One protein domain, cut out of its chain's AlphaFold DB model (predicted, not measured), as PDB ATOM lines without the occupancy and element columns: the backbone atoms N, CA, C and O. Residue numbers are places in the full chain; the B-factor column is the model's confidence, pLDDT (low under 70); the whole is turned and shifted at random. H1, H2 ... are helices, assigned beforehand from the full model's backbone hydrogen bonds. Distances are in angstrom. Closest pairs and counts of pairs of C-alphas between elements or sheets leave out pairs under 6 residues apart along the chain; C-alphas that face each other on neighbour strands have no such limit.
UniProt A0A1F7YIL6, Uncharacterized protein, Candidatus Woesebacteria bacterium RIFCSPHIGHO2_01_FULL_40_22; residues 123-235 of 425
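AT A GLANCE: This is residues 123 to 235 of the 425 residues of an uncharacterized protein of Candidatus Woesebacteria bacterium RIFCSPHIGHO2_01_FULL_40_22 (UniProt A0A1F7YIL6). Four shorter helices, H2, H1, H5 and H4, stand side by side in a curved row, and the long helix H3 crosses the row over one side. H6 packs lengthwise along H3, and residues 201 to 207 stick out. The 113 printed residues include six named helices, H1 to H6 in chain order, and no named strand; the class is all helix. The whole is compact, with a radius of gyration of the C-alphas of 14.6 A and spans of 44 by 33 by 24 A.

HOW THE PARTS SIT: H1, residues 123 to 131, forms a helical hairpin with H2, residues 143 to 150: C-alphas 129 and 146 are closest, 6.3 A, at 37 degrees, only just steep. Residues 162 to 169 of H3, residues 159 to 187, touch H2 about perpendicular at 90 degrees, closest at C-alphas 165 and 147, 5.5 A. H1 touches H5, residues 209 to 221, closest at C-alphas 128 and 214, 4.8 A. H4, residues 192 to 203, forms a helical hairpin with H5, closest at C-alphas 193 and 219, 5.4 A. H6, residues 227 to 235, touches H3 at a shallow 13 degrees, opposite ways, closest at C-alphas 231 and 177, 4.6 A. H3 and H5 are apart. Every O i to N i+4 pair is within hydrogen-bond range in H1, H4 and H5; H3 has 24 of 25, H6 4 of 5, and H2 1 of 4, with 4 of 5 O i to N i+3 pairs.

IN THESE COORDINATES: H1 begins at C-alpha 123 (180.840, 181.036, 197.722). H3 measures 41.9 A, H5 18.2 A and H4 16.2 A. H6 ends at C-alpha 235 (178.058, 184.476, 209.903).

THE WHOLE: C-alphas 157 and 188 are farthest apart, 44.8 A. The printed part has no cut; the H1 to H2 link is long. pLDDT is under 70 at residues 141, 175, 177 to 187 and 197 to 213.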
ATOM      1  N   LYS A 123     180.401 180.971 196.313       77.88
ATOM      2  CA  LYS A 123     180.840 181.036 197.722       77.88
ATOM      3  C   LYS A 123     181.048 182.485 198.207       77.88
ATOM      4  O   LYS A 123     180.395 182.855 199.185       77.88
ATOM      5  N   PRO A 124     181.921 183.309 197.598       73.12
ATOM      6  CA  PRO A 124     182.097 184.694 198.028       73.12
ATOM      7  C   PRO A 124     180.827 185.542 197.865       73.12
ATOM      8  O   PRO A 124     180.551 186.356 198.745       73.12
ATOM      9  N   ILE A 125     179.989 185.291 196.848       72.19
ATOM     10  CA  ILE A 125     178.683 185.967 196.693       72.19
ATOM     11  C   ILE A 125     177.774 185.700 197.902       72.19
ATOM     12  O   ILE A 125     177.162 186.624 198.444       72.19
ATOM     13  N   ILE A 126     177.715 184.447 198.374       80.12
ATOM     14  CA  ILE A 126     176.964 184.076 199.584       80.12
ATOM     15  C   ILE A 126     177.485 184.843 200.795       80.12
ATOM     16  O   ILE A 126     176.699 185.414 201.551       80.12
ATOM     17  N   LEU A 127     178.803 184.832 201.001       82.00
ATOM     18  CA  LEU A 127     179.422 185.450 202.170       82.00
ATOM     19  C   LEU A 127     179.207 186.961 202.180       82.00
ATOM     20  O   LEU A 127     178.810 187.501 203.212       82.00
ATOM     21  N   TYR A 128     179.364 187.618 201.031       79.38
ATOM     22  CA  TYR A 128     179.051 189.032 200.864       79.38
ATOM     23  C   TYR A 128     177.586 189.329 201.208       79.38
ATOM     24  O   TYR A 128     177.323 190.169 202.069       79.38
ATOM     25  N   GLY A 129     176.634 188.576 200.642       79.75
ATOM     26  CA  GLY A 129     175.207 188.739 200.940       79.75
ATOM     27  C   GLY A 129     174.862 188.527 202.421       79.75
ATOM     28  O   GLY A 129     173.995 189.204 202.971       79.75
ATOM     29  N   ILE A 130     175.567 187.636 203.122       83.81
ATOM     30  CA  ILE A 130     175.368 187.452 204.564       83.81
ATOM     31  C   ILE A 130     175.848 188.683 205.338       83.81
ATOM     32  O   ILE A 130     175.128 189.163 206.214       83.81
ATOM     33  N   VAL A 131     177.042 189.203 205.052       81.19
ATOM     34  CA  VAL A 131     177.648 190.268 205.871       81.19
ATOM     35  C   VAL A 131     177.137 191.669 205.552       81.19
ATOM     36  O   VAL A 131     177.323 192.576 206.368       81.19
ATOM     37  N   GLN A 132     176.494 191.855 204.398       84.19
ATOM     38  CA  GLN A 132     176.070 193.164 203.921       84.19
ATOM     39  C   GLN A 132     174.994 193.798 204.818       84.19
ATOM     40  O   GLN A 132     173.978 193.185 205.165       84.19
ATOM     41  N   ARG A 133     175.215 195.066 205.168       79.50
ATOM     42  CA  ARG A 133     174.333 195.931 205.952       79.50
ATOM     43  C   ARG A 133     173.980 197.208 205.195       79.50
ATOM     44  O   ARG A 133     174.813 197.772 204.486       79.50
ATOM     45  N   ASP A 134     172.748 197.659 205.385       80.62
ATOM     46  CA  ASP A 134     172.251 198.969 204.980       80.62
ATOM     47  C   ASP A 134     172.012 199.860 206.216       80.62
ATOM     48  O   ASP A 134     172.379 199.513 207.344       80.62
ATOM     49  N   LYS A 135     171.387 201.028 206.017       75.56
ATOM     50  CA  LYS A 135     171.033 201.948 207.114       75.56
ATOM     51  C   LYS A 135     170.033 201.343 208.114       75.56
ATOM     52  O   LYS A 135     169.947 201.831 209.235       75.56
ATOM     53  N   ASN A 136     169.300 200.299 207.726       72.62
ATOM     54  CA  ASN A 136     168.205 199.696 208.483       72.62
ATOM     55  C   ASN A 136     168.568 198.339 209.111       72.62
ATOM     56  O   ASN A 136     167.744 197.751 209.814       72.62
ATOM     57  N   GLY A 137     169.777 197.821 208.879       77.44
ATOM     58  CA  GLY A 137     170.218 196.535 209.407       77.44
ATOM     59  C   GLY A 137     170.953 195.709 208.363       77.44
ATOM     60  O   GLY A 137     171.786 196.226 207.633       77.44
ATOM     61  N   TYR A 138     170.713 194.402 208.343       79.81
ATOM     62  CA  TYR A 138     171.267 193.522 207.318       79.81
ATOM     63  C   TYR A 138     170.417 193.574 206.049       79.81
ATOM     64  O   TYR A 138     169.192 193.502 206.141       79.81
ATOM     65  N   VAL A 139     171.071 193.635 204.885       76.50
ATOM     66  CA  VAL A 139     170.397 193.717 203.576       76.50
ATOM     67  C   VAL A 139     169.495 192.503 203.348       76.50
ATOM     68  O   VAL A 139     168.360 192.641 202.898       76.50
ATOM     69  N   HIS A 140     169.980 191.314 203.710       73.38
ATOM     70  CA  HIS A 140     169.241 190.066 203.563       73.38
ATOM     71  C   HIS A 140     168.710 189.567 204.910       73.38
ATOM     72  O   HIS A 140     169.474 189.311 205.855       73.38
ATOM     73  N   SER A 141     167.384 189.417 204.966       65.38
ATOM     74  CA  SER A 141     166.637 188.931 206.135       65.38
ATOM     75  C   SER A 141     166.194 187.471 206.016       65.38
ATOM     76  O   SER A 141     165.831 186.878 207.028       65.38
ATOM     77  N   ASP A 142     166.268 186.888 204.813       71.44
ATOM     78  CA  ASP A 142     166.046 185.467 204.525       71.44
ATOM     79  C   ASP A 142     167.164 184.930 203.605       71.44
ATOM     80  O   ASP A 142     167.641 185.630 202.711       71.44
ATOM     81  N   TYR A 143     167.566 183.665 203.769       71.75
ATOM     82  CA  TYR A 143     168.471 183.001 202.823       71.75
ATOM     83  C   TYR A 143     167.894 182.947 201.412       71.75
ATOM     84  O   TYR A 143     168.647 182.994 200.440       71.75
ATOM     85  N   ARG A 144     166.563 182.885 201.288       73.00
ATOM     86  CA  ARG A 144     165.848 182.930 200.008       73.00
ATOM     87  C   ARG A 144     166.215 184.162 199.182       73.00
ATOM     88  O   ARG A 144     166.298 184.043 197.961       73.00
ATOM     89  N   ASP A 145     166.526 185.283 199.825       77.94
ATOM     90  CA  ASP A 145     166.919 186.515 199.139       77.94
ATOM     91  C   ASP A 145     168.307 186.383 198.483       77.94
ATOM     92  O   ASP A 145     168.545 186.954 197.424       77.94
ATOM     93  N   ILE A 146     169.191 185.563 199.063       79.31
ATOM     94  CA  ILE A 146     170.539 185.271 198.548       79.31
ATOM     95  C   ILE A 146     170.495 184.153 197.495       79.31
ATOM     96  O   ILE A 146     171.294 184.153 196.562       79.31
ATOM     97  N   THR A 147     169.543 183.208 197.589       80.06
ATOM     98  CA  THR A 147     169.468 182.052 196.664       80.06
ATOM     99  C   THR A 147     169.396 182.440 195.190       80.06
ATOM    100  O   THR A 147     169.922 181.714 194.347       80.06
ATOM    101  N   ARG A 148     168.772 183.579 194.867       80.88
ATOM    102  CA  ARG A 148     168.683 184.077 193.489       80.88
ATOM    103  C   ARG A 148     170.035 184.535 192.954       80.88
ATOM    104  O   ARG A 148     170.315 184.303 191.790       80.88
ATOM    105  N   SER A 149     170.892 185.102 193.796       79.12
ATOM    106  CA  SER A 149     172.202 185.614 193.382       79.12
ATOM    107  C   SER A 149     173.231 184.513 193.115       79.12
ATOM    108  O   SER A 149     174.298 184.798 192.588       79.12
ATOM    109  N   ILE A 150     172.940 183.268 193.511       81.69
ATOM    110  CA  ILE A 150     173.916 182.166 193.482       81.69
ATOM    111  C   ILE A 150     173.520 181.028 192.543       81.69
ATOM    112  O   ILE A 150     174.346 180.174 192.242       81.69
ATOM    113  N   LEU A 151     172.259 180.978 192.116       80.06
ATOM    114  CA  LEU A 151     171.782 180.029 191.113       80.06
ATOM    115  C   LEU A 151     172.099 180.561 189.706       80.06
ATOM    116  O   LEU A 151     172.205 181.769 189.504       80.06
ATOM    117  N   VAL A 152     172.207 179.673 188.719       84.25
ATOM    118  CA  VAL A 152     172.184 180.109 187.311       84.25
ATOM    119  C   VAL A 152     170.755 180.543 186.917       84.25
ATOM    120  O   VAL A 152     169.793 179.959 187.443       84.25
ATOM    121  N   PRO A 153     170.576 181.554 186.040       80.44
ATOM    122  CA  PRO A 153     169.273 182.170 185.759       80.44
ATOM    123  C   PRO A 153     168.154 181.191 185.397       80.44
ATOM    124  O   PRO A 153     167.014 181.328 185.848       80.44
ATOM    125  N   GLU A 154     168.486 180.131 184.665       80.69
ATOM    126  CA  GLU A 154     167.544 179.110 184.200       80.69
ATOM    127  C   GLU A 154     166.966 178.267 185.351       80.69
ATOM    128  O   GLU A 154     165.992 177.535 185.167       80.69
ATOM    129  N   LYS A 155     167.556 178.331 186.552       80.50
ATOM    130  CA  LYS A 155     167.176 177.515 187.718       80.50
ATOM    131  C   LYS A 155     166.434 178.298 188.802       80.50
ATOM    132  O   LYS A 155     166.023 177.689 189.791       80.50
ATOM    133  N   TYR A 156     166.205 179.603 188.624       78.12
ATOM    134  CA  TYR A 156     165.586 180.479 189.634       78.12
ATOM    135  C   TYR A 156     164.167 180.080 190.031       78.12
ATOM    136  O   TYR A 156     163.796 180.188 191.202       78.12
ATOM    137  N   GLN A 157     163.366 179.628 189.067       75.19
ATOM    138  CA  GLN A 157     161.948 179.350 189.296       75.19
ATOM    139  C   GLN A 157     161.709 177.978 189.948       75.19
ATOM    140  O   GLN A 157     160.693 177.784 190.617       75.19
ATOM    141  N   ASP A 158     162.665 177.048 189.866       79.44
ATOM    142  CA  ASP A 158     162.530 175.706 190.443       79.44
ATOM    143  C   ASP A 158     162.673 175.740 191.976       79.44
ATOM    144  O   ASP A 158     163.717 176.085 192.541       79.44
ATOM    145  N   GLN A 159     161.602 175.356 192.674       76.88
ATOM    146  CA  GLN A 159     161.549 175.299 194.135       76.88
ATOM    147  C   GLN A 159     162.584 174.332 194.729       76.88
ATOM    148  O   GLN A 159     163.169 174.619 195.776       76.88
ATOM    149  N   LYS A 160     162.871 173.212 194.054       76.75
ATOM    150  CA  LYS A 160     163.861 172.225 194.500       76.75
ATOM    151  C   LYS A 160     165.277 172.790 194.426       76.75
ATOM    152  O   LYS A 160     166.086 172.534 195.319       76.75
ATOM    153  N   ASN A 161     165.577 173.582 193.397       78.94
ATOM    154  CA  ASN A 161     166.885 174.226 193.248       78.94
ATOM    155  C   ASN A 161     167.062 175.374 194.240       78.94
ATOM    156  O   ASN A 161     168.120 175.473 194.855       78.94
ATOM    157  N   ARG A 162     166.008 176.155 194.501       72.75
ATOM    158  CA  ARG A 162     166.001 177.159 195.578       72.75
ATOM    159  C   ARG A 162     166.245 176.541 196.955       72.75
ATOM    160  O   ARG A 162     167.040 177.066 197.731       72.75
ATOM    161  N   PHE A 163     165.640 175.388 197.245       73.00
ATOM    162  CA  PHE A 163     165.900 174.665 198.493       73.00
ATOM    163  C   PHE A 163     167.353 174.172 198.593       73.00
ATOM    164  O   PHE A 163     168.010 174.367 199.616       73.00
ATOM    165  N   LYS A 164     167.897 173.592 197.514       74.81
ATOM    166  CA  LYS A 164     169.314 173.186 197.453       74.81
ATOM    167  C   LYS A 164     170.265 174.370 197.653       74.81
ATOM    168  O   LYS A 164     171.213 174.246 198.424       74.81
ATOM    169  N   ALA A 165     169.977 175.509 197.028       73.06
ATOM    170  CA  ALA A 165     170.732 176.748 197.186       73.06
ATOM    171  C   ALA A 165     170.698 177.260 198.635       73.06
ATOM    172  O   ALA A 165     171.734 177.631 199.178       73.06
ATOM    173  N   SER A 166     169.544 177.195 199.306       74.38
ATOM    174  CA  SER A 166     169.427 177.554 200.727       74.38
ATOM    175  C   SER A 166     170.289 176.658 201.626       74.38
ATOM    176  O   SER A 166     170.968 177.146 202.529       74.38
ATOM    177  N   ASN A 167     170.315 175.348 201.365       73.19
ATOM    178  CA  ASN A 167     171.178 174.415 202.099       73.19
ATOM    179  C   ASN A 167     172.664 174.668 201.820       73.19
ATOM    180  O   ASN A 167     173.502 174.540 202.717       73.19
ATOM    181  N   TRP A 168     172.995 175.054 200.587       78.81
ATOM    182  CA  TRP A 168     174.353 175.437 200.221       78.81
ATOM    183  C   TRP A 168     174.805 176.697 200.965       78.81
ATOM    184  O   TRP A 168     175.870 176.675 201.576       78.81
ATOM    185  N   ILE A 169     173.961 177.731 201.050       71.50
ATOM    186  CA  ILE A 169     174.221 178.931 201.864       71.50
ATOM    187  C   ILE A 169     174.490 178.561 203.328       71.50
ATOM    188  O   ILE A 169     175.479 178.999 203.920       71.50
ATOM    189  N   GLY A 170     173.649 177.692 203.898       71.81
ATOM    190  CA  GLY A 170     173.824 177.184 205.260       71.81
ATOM    191  C   GLY A 170     175.136 176.418 205.462       71.81
ATOM    192  O   GLY A 170     175.731 176.485 206.538       71.81
ATOM    193  N   THR A 171     175.616 175.734 204.426       75.00
ATOM    194  CA  THR A 171     176.898 175.019 204.448       75.00
ATOM    195  C   THR A 171     178.070 175.996 204.378       75.00
ATOM    196  O   THR A 171     178.969 175.922 205.214       75.00
ATOM    197  N   VAL A 172     178.039 176.942 203.434       71.81
ATOM    198  CA  VAL A 172     179.103 177.934 203.222       71.81
ATOM    199  C   VAL A 172     179.333 178.782 204.469       71.81
ATOM    200  O   VAL A 172     180.474 178.901 204.906       71.81
ATOM    201  N   ARG A 173     178.271 179.300 205.102       77.88
ATOM    202  CA  ARG A 173     178.412 180.120 206.318       77.88
ATOM    203  C   ARG A 173     179.057 179.357 207.475       77.88
ATOM    204  O   ARG A 173     179.826 179.932 208.237       77.88
ATOM    205  N   ARG A 174     178.742 178.062 207.616       72.75
ATOM    206  CA  ARG A 174     179.282 177.223 208.692       72.75
ATOM    207  C   ARG A 174     180.765 176.961 208.462       72.75
ATOM    208  O   ARG A 174     181.549 177.171 209.380       72.75
ATOM    209  N   LEU A 175     181.121 176.558 207.242       69.38
ATOM    210  CA  LEU A 175     182.509 176.301 206.862       69.38
ATOM    211  C   LEU A 175     183.367 177.562 206.996       69.38
ATOM    212  O   LEU A 175     184.467 177.492 207.526       69.38
ATOM    213  N   GLU A 176     182.856 178.719 206.573       77.75
ATOM    214  CA  GLU A 176     183.587 179.980 206.709       77.75
ATOM    215  C   GLU A 176     183.732 180.402 208.177       77.75
ATOM    216  O   GLU A 176     184.805 180.822 208.593       77.75
ATOM    217  N   ALA A 177     182.690 180.238 208.998       68.12
ATOM    218  CA  ALA A 177     182.770 180.534 210.426       68.12
ATOM    219  C   ALA A 177     183.807 179.650 211.146       68.12
ATOM    220  O   ALA A 177     184.545 180.133 212.002       68.12
ATOM    221  N   GLU A 178     183.875 178.364 210.797       64.56
ATOM    222  CA  GLU A 178     184.894 177.435 211.305       64.56
ATOM    223  C   GLU A 178     186.296 177.812 210.817       64.56
ATOM    224  O   GLU A 178     187.236 177.816 211.613       64.56
ATOM    225  N   ALA A 179     186.432 178.193 209.544       67.88
ATOM    226  CA  ALA A 179     187.694 178.649 208.974       67.88
ATOM    227  C   ALA A 179     188.206 179.920 209.668       67.88
ATOM    228  O   ALA A 179     189.363 179.966 210.069       67.88
ATOM    229  N   VAL A 180     187.343 180.915 209.899       67.38
ATOM    230  CA  VAL A 180     187.690 182.153 210.617       67.38
ATOM    231  C   VAL A 180     188.184 181.858 212.036       67.38
ATOM    232  O   VAL A 180     189.213 182.388 212.451       67.38
ATOM    233  N   ILE A 181     187.486 180.992 212.780       67.25
ATOM    234  CA  ILE A 181     187.885 180.621 214.147       67.25
ATOM    235  C   ILE A 181     189.224 179.882 214.138       67.25
ATOM    236  O   ILE A 181     190.110 180.223 214.919       67.25
ATOM    237  N   THR A 182     189.375 178.903 213.246       65.75
ATOM    238  CA  THR A 182     190.589 178.085 213.151       65.75
ATOM    239  C   THR A 182     191.782 178.952 212.770       65.75
ATOM    240  O   THR A 182     192.782 178.954 213.477       65.75
ATOM    241  N   SER A 183     191.662 179.773 211.724       62.41
ATOM    242  CA  SER A 183     192.734 180.667 211.282       62.41
ATOM    243  C   SER A 183     193.143 181.657 212.369       62.41
ATOM    244  O   SER A 183     194.339 181.866 212.569       62.41
ATOM    245  N   ALA A 184     192.178 182.216 213.108       67.56
ATOM    246  CA  ALA A 184     192.459 183.100 214.235       67.56
ATOM    247  C   ALA A 184     193.192 182.390 215.381       67.56
ATOM    248  O   ALA A 184     194.105 182.964 215.963       67.56
ATOM    249  N   GLN A 185     192.819 181.147 215.696       67.06
ATOM    250  CA  GLN A 185     193.470 180.356 216.743       67.06
ATOM    251  C   GLN A 185     194.878 179.916 216.341       67.06
ATOM    252  O   GLN A 185     195.801 180.028 217.139       67.06
ATOM    253  N   THR A 186     195.045 179.441 215.107       67.75
ATOM    254  CA  THR A 186     196.324 178.940 214.596       67.75
ATOM    255  C   THR A 186     197.366 180.046 214.463       67.75
ATOM    256  O   THR A 186     198.531 179.813 214.768       67.75
ATOM    257  N   HIS A 187     196.963 181.247 214.040       68.38
ATOM    258  CA  HIS A 187     197.895 182.346 213.751       68.38
ATOM    259  C   HIS A 187     197.834 183.494 214.772       68.38
ATOM    260  O   HIS A 187     198.564 184.470 214.645       68.38
ATOM    261  N   GLY A 188     196.970 183.401 215.787       71.56
ATOM    262  CA  GLY A 188     196.877 184.395 216.859       71.56
ATOM    263  C   GLY A 188     196.237 185.733 216.464       71.56
ATOM    264  O   GLY A 188     196.489 186.739 217.130       71.56
ATOM    265  N   TYR A 189     195.408 185.777 215.412       75.62
ATOM    266  CA  TYR A 189     194.747 187.013 214.974       75.62
ATOM    267  C   TYR A 189     193.728 187.513 216.006       75.62
ATOM    268  O   TYR A 189     192.853 186.770 216.459       75.62
ATOM    269  N   LYS A 190     193.816 188.801 216.367       78.50
ATOM    270  CA  LYS A 190     192.994 189.394 217.437       78.50
ATOM    271  C   LYS A 190     191.679 189.982 216.931       78.50
ATOM    272  O   LYS A 190     190.699 190.016 217.680       78.50
ATOM    273  N   ASN A 191     191.648 190.428 215.681       81.88
ATOM    274  CA  ASN A 191     190.507 191.086 215.054       81.88
ATOM    275  C   ASN A 191     190.352 190.628 213.585       81.88
ATOM    276  O   ASN A 191     191.205 189.915 213.049       81.88
ATOM    277  N   MET A 192     189.239 190.990 212.941       78.19
ATOM    278  CA  MET A 192     188.984 190.620 211.543       78.19
ATOM    279  C   MET A 192     189.881 191.355 210.550       78.19
ATOM    280  O   MET A 192     190.120 190.817 209.470       78.19
ATOM    281  N   ARG A 193     190.366 192.554 210.895       79.19
ATOM    282  CA  ARG A 193     191.323 193.307 210.078       79.19
ATOM    283  C   ARG A 193     192.593 192.486 209.853       79.19
ATOM    284  O   ARG A 193     192.900 192.182 208.706       79.19
ATOM    285  N   ASP A 194     193.242 192.049 210.930       73.94
ATOM    286  CA  ASP A 194     194.487 191.274 210.891       73.94
ATOM    287  C   ASP A 194     194.298 189.963 210.108       73.94
ATOM    288  O   ASP A 194     195.115 189.597 209.263       73.94
ATOM    289  N   LEU A 195     193.179 189.269 210.352       73.88
ATOM    290  CA  LEU A 195     192.870 187.986 209.718       73.88
ATOM    291  C   LEU A 195     192.672 188.124 208.205       73.88
ATOM    292  O   LEU A 195     193.215 187.328 207.434       73.88
ATOM    293  N   TYR A 196     191.877 189.102 207.767       72.31
ATOM    294  CA  TYR A 196     191.565 189.257 206.347       72.31
ATOM    295  C   TYR A 196     192.660 189.967 205.561       72.31
ATOM    296  O   TYR A 196     192.817 189.676 204.377       72.31
ATOM    297  N   GLU A 197     193.464 190.817 206.194       65.44
ATOM    298  CA  GLU A 197     194.664 191.372 205.569       65.44
ATOM    299  C   GLU A 197     195.697 190.273 205.296       65.44
ATOM    300  O   GLU A 197     196.155 190.135 204.161       65.44
ATOM    301  N   ALA A 198     195.951 189.397 206.275       65.00
ATOM    302  CA  ALA A 198     196.796 188.220 206.083       65.00
ATOM    303  C   ALA A 198     196.238 187.262 205.016       65.00
ATOM    304  O   ALA A 198     196.976 186.801 204.146       65.00
ATOM    305  N   SER A 199     194.923 187.014 205.026       65.19
ATOM    306  CA  SER A 199     194.268 186.160 204.022       65.19
ATOM    307  C   SER A 199     194.369 186.750 202.610       65.19
ATOM    308  O   SER A 199     194.597 186.015 201.651       65.19
ATOM    309  N   ARG A 200     194.248 188.078 202.466       58.44
ATOM    310  CA  ARG A 200     194.406 188.775 201.183       58.44
ATOM    311  C   ARG A 200     195.839 188.674 200.660       58.44
ATOM    312  O   ARG A 200     196.026 188.419 199.478       58.44
ATOM    313  N   ILE A 201     196.837 188.842 201.530       56.22
ATOM    314  CA  ILE A 201     198.258 188.711 201.166       56.22
ATOM    315  C   ILE A 201     198.582 187.268 200.747       56.22
ATOM    316  O   ILE A 201     199.269 187.057 199.752       56.22
ATOM    317  N   GLN A 202     198.052 186.273 201.466       60.69
ATOM    318  CA  GLN A 202     198.304 184.854 201.199       60.69
ATOM    319  C   GLN A 202     197.712 184.369 199.869       60.69
ATOM    320  O   GLN A 202     198.289 183.498 199.220       60.69
ATOM    321  N   LEU A 203     196.556 184.903 199.472       53.88
ATOM    322  CA  LEU A 203     195.882 184.517 198.233       53.88
ATOM    323  C   LEU A 203     196.469 185.197 196.976       53.88
ATOM    324  O   LEU A 203     196.268 184.693 195.870       53.88
ATOM    325  N   GLY A 204     197.233 186.285 197.129       52.88
ATOM    326  CA  GLY A 204     197.960 186.939 196.034       52.88
ATOM    327  C   GLY A 204     197.060 187.520 194.932       52.88
ATOM    328  O   GLY A 204     195.930 187.929 195.185       52.88
ATOM    329  N   GLU A 205     197.570 187.569 193.696       49.41
ATOM    330  CA  GLU A 205     196.875 188.159 192.533       49.41
ATOM    331  C   GLU A 205     195.751 187.273 191.955       49.41
ATOM    332  O   GLU A 205     194.958 187.737 191.141       49.41
ATOM    333  N   ASN A 206     195.617 186.021 192.406       54.91
ATOM    334  CA  ASN A 206     194.649 185.045 191.881       54.91
ATOM    335  C   ASN A 206     193.292 185.056 192.620       54.91
ATOM    336  O   ASN A 206     192.644 184.018 192.758       54.91
ATOM    337  N   ILE A 207     192.862 186.209 193.136       59.84
ATOM    338  CA  ILE A 207     191.595 186.349 193.871       59.84
ATOM    339  C   ILE A 207     190.479 186.811 192.926       59.84
ATOM    340  O   ILE A 207     190.629 187.814 192.231       59.84
ATOM    341  N   SER A 208     189.324 186.133 192.958       66.56
ATOM    342  CA  SER A 208     188.124 186.577 192.237       66.56
ATOM    343  C   SER A 208     187.595 187.916 192.756       66.56
ATOM    344  O   SER A 208     187.699 188.242 193.944       66.56
ATOM    345  N   SER A 209     186.984 188.703 191.871       63.94
ATOM    346  CA  SER A 209     186.484 190.041 192.208       63.94
ATOM    347  C   SER A 209     185.482 190.018 193.375       63.94
ATOM    348  O   SER A 209     185.515 190.868 194.265       63.94
ATOM    349  N   GLU A 210     184.678 188.964 193.449       69.12
ATOM    350  CA  GLU A 210     183.668 188.673 194.456       69.12
ATOM    351  C   GLU A 210     184.308 188.413 195.825       69.12
ATOM    352  O   GLU A 210     183.810 188.870 196.859       69.12
ATOM    353  N   THR A 211     185.444 187.712 195.845       65.06
ATOM    354  CA  THR A 211     186.208 187.459 197.071       65.06
ATOM    355  C   THR A 211     186.831 188.753 197.593       65.06
ATOM    356  O   THR A 211     186.768 189.024 198.796       65.06
ATOM    357  N   ILE A 212     187.349 189.604 196.698       63.56
ATOM    358  CA  ILE A 212     187.848 190.942 197.055       63.56
ATOM    359  C   ILE A 212     186.717 191.795 197.640       63.56
ATOM    360  O   ILE A 212     186.905 192.435 198.676       63.56
ATOM    361  N   MET A 213     185.530 191.787 197.022       67.12
ATOM    362  CA  MET A 213     184.362 192.522 197.520       67.12
ATOM    363  C   MET A 213     183.968 192.077 198.929       67.12
ATOM    364  O   MET A 213     183.752 192.924 199.799       67.12
ATOM    365  N   TYR A 214     183.926 190.767 199.176       76.25
ATOM    366  CA  TYR A 214     183.665 190.217 200.502       76.25
ATOM    367  C   TYR A 214     184.692 190.692 201.537       76.25
ATOM    368  O   TYR A 214     184.309 191.277 202.553       76.25
ATOM    369  N   TYR A 215     185.988 190.514 201.275       74.06
ATOM    370  CA  TYR A 215     187.036 190.893 202.228       74.06
ATOM    371  C   TYR A 215     187.078 192.395 202.488       74.06
ATOM    372  O   TYR A 215     187.141 192.807 203.645       74.06
ATOM    373  N   ASN A 216     186.961 193.220 201.447       71.62
ATOM    374  CA  ASN A 216     186.916 194.674 201.598       71.62
ATOM    375  C   ASN A 216     185.709 195.116 202.429       71.62
ATOM    376  O   ASN A 216     185.828 196.024 203.256       71.62
ATOM    377  N   TYR A 217     184.553 194.468 202.254       76.38
ATOM    378  CA  TYR A 217     183.379 194.763 203.067       76.38
ATOM    379  C   TYR A 217     183.625 194.429 204.536       76.38
ATOM    380  O   TYR A 217     183.332 195.244 205.413       76.38
ATOM    381  N   VAL A 218     184.205 193.259 204.820       73.19
ATOM    382  CA  VAL A 218     184.482 192.871 206.204       73.19
ATOM    383  C   VAL A 218     185.522 193.783 206.846       73.19
ATOM    384  O   VAL A 218     185.306 194.267 207.957       73.19
ATOM    385  N   PHE A 219     186.595 194.090 206.122       76.06
ATOM    386  CA  PHE A 219     187.637 195.013 206.559       76.06
ATOM    387  C   PHE A 219     187.079 196.410 206.865       76.06
ATOM    388  O   PHE A 219     187.488 197.046 207.831       76.06
ATOM    389  N   ARG A 220     186.112 196.890 206.075       76.56
ATOM    390  CA  ARG A 220     185.503 198.213 206.262       76.56
ATOM    391  C   ARG A 220     184.487 198.256 207.403       76.56
ATOM    392  O   ARG A 220     184.426 199.255 208.113       76.56
ATOM    393  N   HIS A 221     183.668 197.218 207.555       79.94
ATOM    394  CA  HIS A 221     182.488 197.255 208.431       79.94
ATOM    395  C   HIS A 221     182.635 196.473 209.740       79.94
ATOM    396  O   HIS A 221     181.879 196.725 210.677       79.94
ATOM    397  N   TYR A 222     183.597 195.554 209.828       80.75
ATOM    398  CA  TYR A 222     183.863 194.761 211.030       80.75
ATOM    399  C   TYR A 222     185.356 194.694 211.419       80.75
ATOM    400  O   TYR A 222     185.752 193.676 211.988       80.75
ATOM    401  N   PRO A 223     186.200 195.720 211.161       77.12
ATOM    402  CA  PRO A 223     187.656 195.614 211.315       77.12
ATOM    403  C   PRO A 223     188.082 195.175 212.717       77.12
ATOM    404  O   PRO A 223     188.884 194.259 212.863       77.12
ATOM    405  N   ASP A 224     187.494 195.792 213.742       85.62
ATOM    406  CA  ASP A 224     187.881 195.596 215.143       85.62
ATOM    407  C   ASP A 224     187.115 194.446 215.815       85.62
ATOM    408  O   ASP A 224     187.298 194.153 216.999       85.62
ATOM    409  N   MET A 225     186.223 193.780 215.073       84.62
ATOM    410  CA  MET A 225     185.444 192.674 215.609       84.62
ATOM    411  C   MET A 225     186.353 191.468 215.853       84.62
ATOM    412  O   MET A 225     187.182 191.110 215.019       84.62
ATOM    413  N   LYS A 226     186.178 190.799 216.996       88.50
ATOM    414  CA  LYS A 226     186.905 189.559 217.286       88.50
ATOM    415  C   LYS A 226     186.445 188.439 216.340       88.50
ATOM    416  O   LYS A 226     185.232 188.296 216.160       88.50
ATOM    417  N   PRO A 227     187.347 187.571 215.843       72.50
ATOM    418  CA  PRO A 227     186.995 186.476 214.933       72.50
ATOM    419  C   PRO A 227     185.876 185.561 215.421       72.50
ATOM    420  O   PRO A 227     184.962 185.226 214.667       72.50
ATOM    421  N   LYS A 228     185.874 185.238 216.716       76.06
ATOM    422  CA  LYS A 228     184.792 184.467 217.336       76.06
ATOM    423  C   LYS A 228     183.447 185.203 217.288       76.06
ATOM    424  O   LYS A 228     182.445 184.620 216.887       76.06
ATOM    425  N   SER A 229     183.428 186.489 217.640       79.62
ATOM    426  CA  SER A 229     182.215 187.314 217.606       79.62
ATOM    427  C   SER A 229     181.696 187.515 216.183       79.62
ATOM    428  O   SER A 229     180.489 187.513 215.978       79.62
ATOM    429  N   PHE A 230     182.583 187.636 215.196       78.00
ATOM    430  CA  PHE A 230     182.201 187.704 213.788       78.00
ATOM    431  C   PHE A 230     181.570 186.386 213.311       78.00
ATOM    432  O   PHE A 230     180.485 186.380 212.724       78.00
ATOM    433  N   ALA A 231     182.193 185.252 213.638       72.38
ATOM    434  CA  ALA A 231     181.670 183.929 213.318       72.38
ATOM    435  C   ALA A 231     180.282 183.675 213.937       72.38
ATOM    436  O   ALA A 231     179.397 183.147 213.266       72.38
ATOM    437  N   GLU A 232     180.071 184.062 215.196       77.38
ATOM    438  CA  GLU A 232     178.820 183.825 215.928       77.38
ATOM    439  C   GLU A 232     177.720 184.837 215.564       77.38
ATOM    440  O   GLU A 232     176.610 184.438 215.211       77.38
ATOM    441  N   ASN A 233     178.029 186.137 215.575       79.44
ATOM    442  CA  ASN A 233     177.022 187.199 215.479       79.44
ATOM    443  C   ASN A 233     176.758 187.680 214.047       79.44
ATOM    444  O   ASN A 233     175.732 188.314 213.796       79.44
ATOM    445  N   VAL A 234     177.672 187.407 213.110       79.31
ATOM    446  CA  VAL A 234     177.540 187.838 211.711       79.31
ATOM    447  C   VAL A 234     177.282 186.638 210.804       79.31
ATOM    448  O   VAL A 234     176.243 186.602 210.143       79.31
ATOM    449  N   LEU A 235     178.167 185.634 210.804       76.06
ATOM    450  CA  LEU A 235     178.058 184.476 209.903       76.06
ATOM    451  C   LEU A 235     176.999 183.457 210.351       76.06
ATOM    452  O   LEU A 235     176.258 182.921 209.524       76.06
TER     453      LEU A 235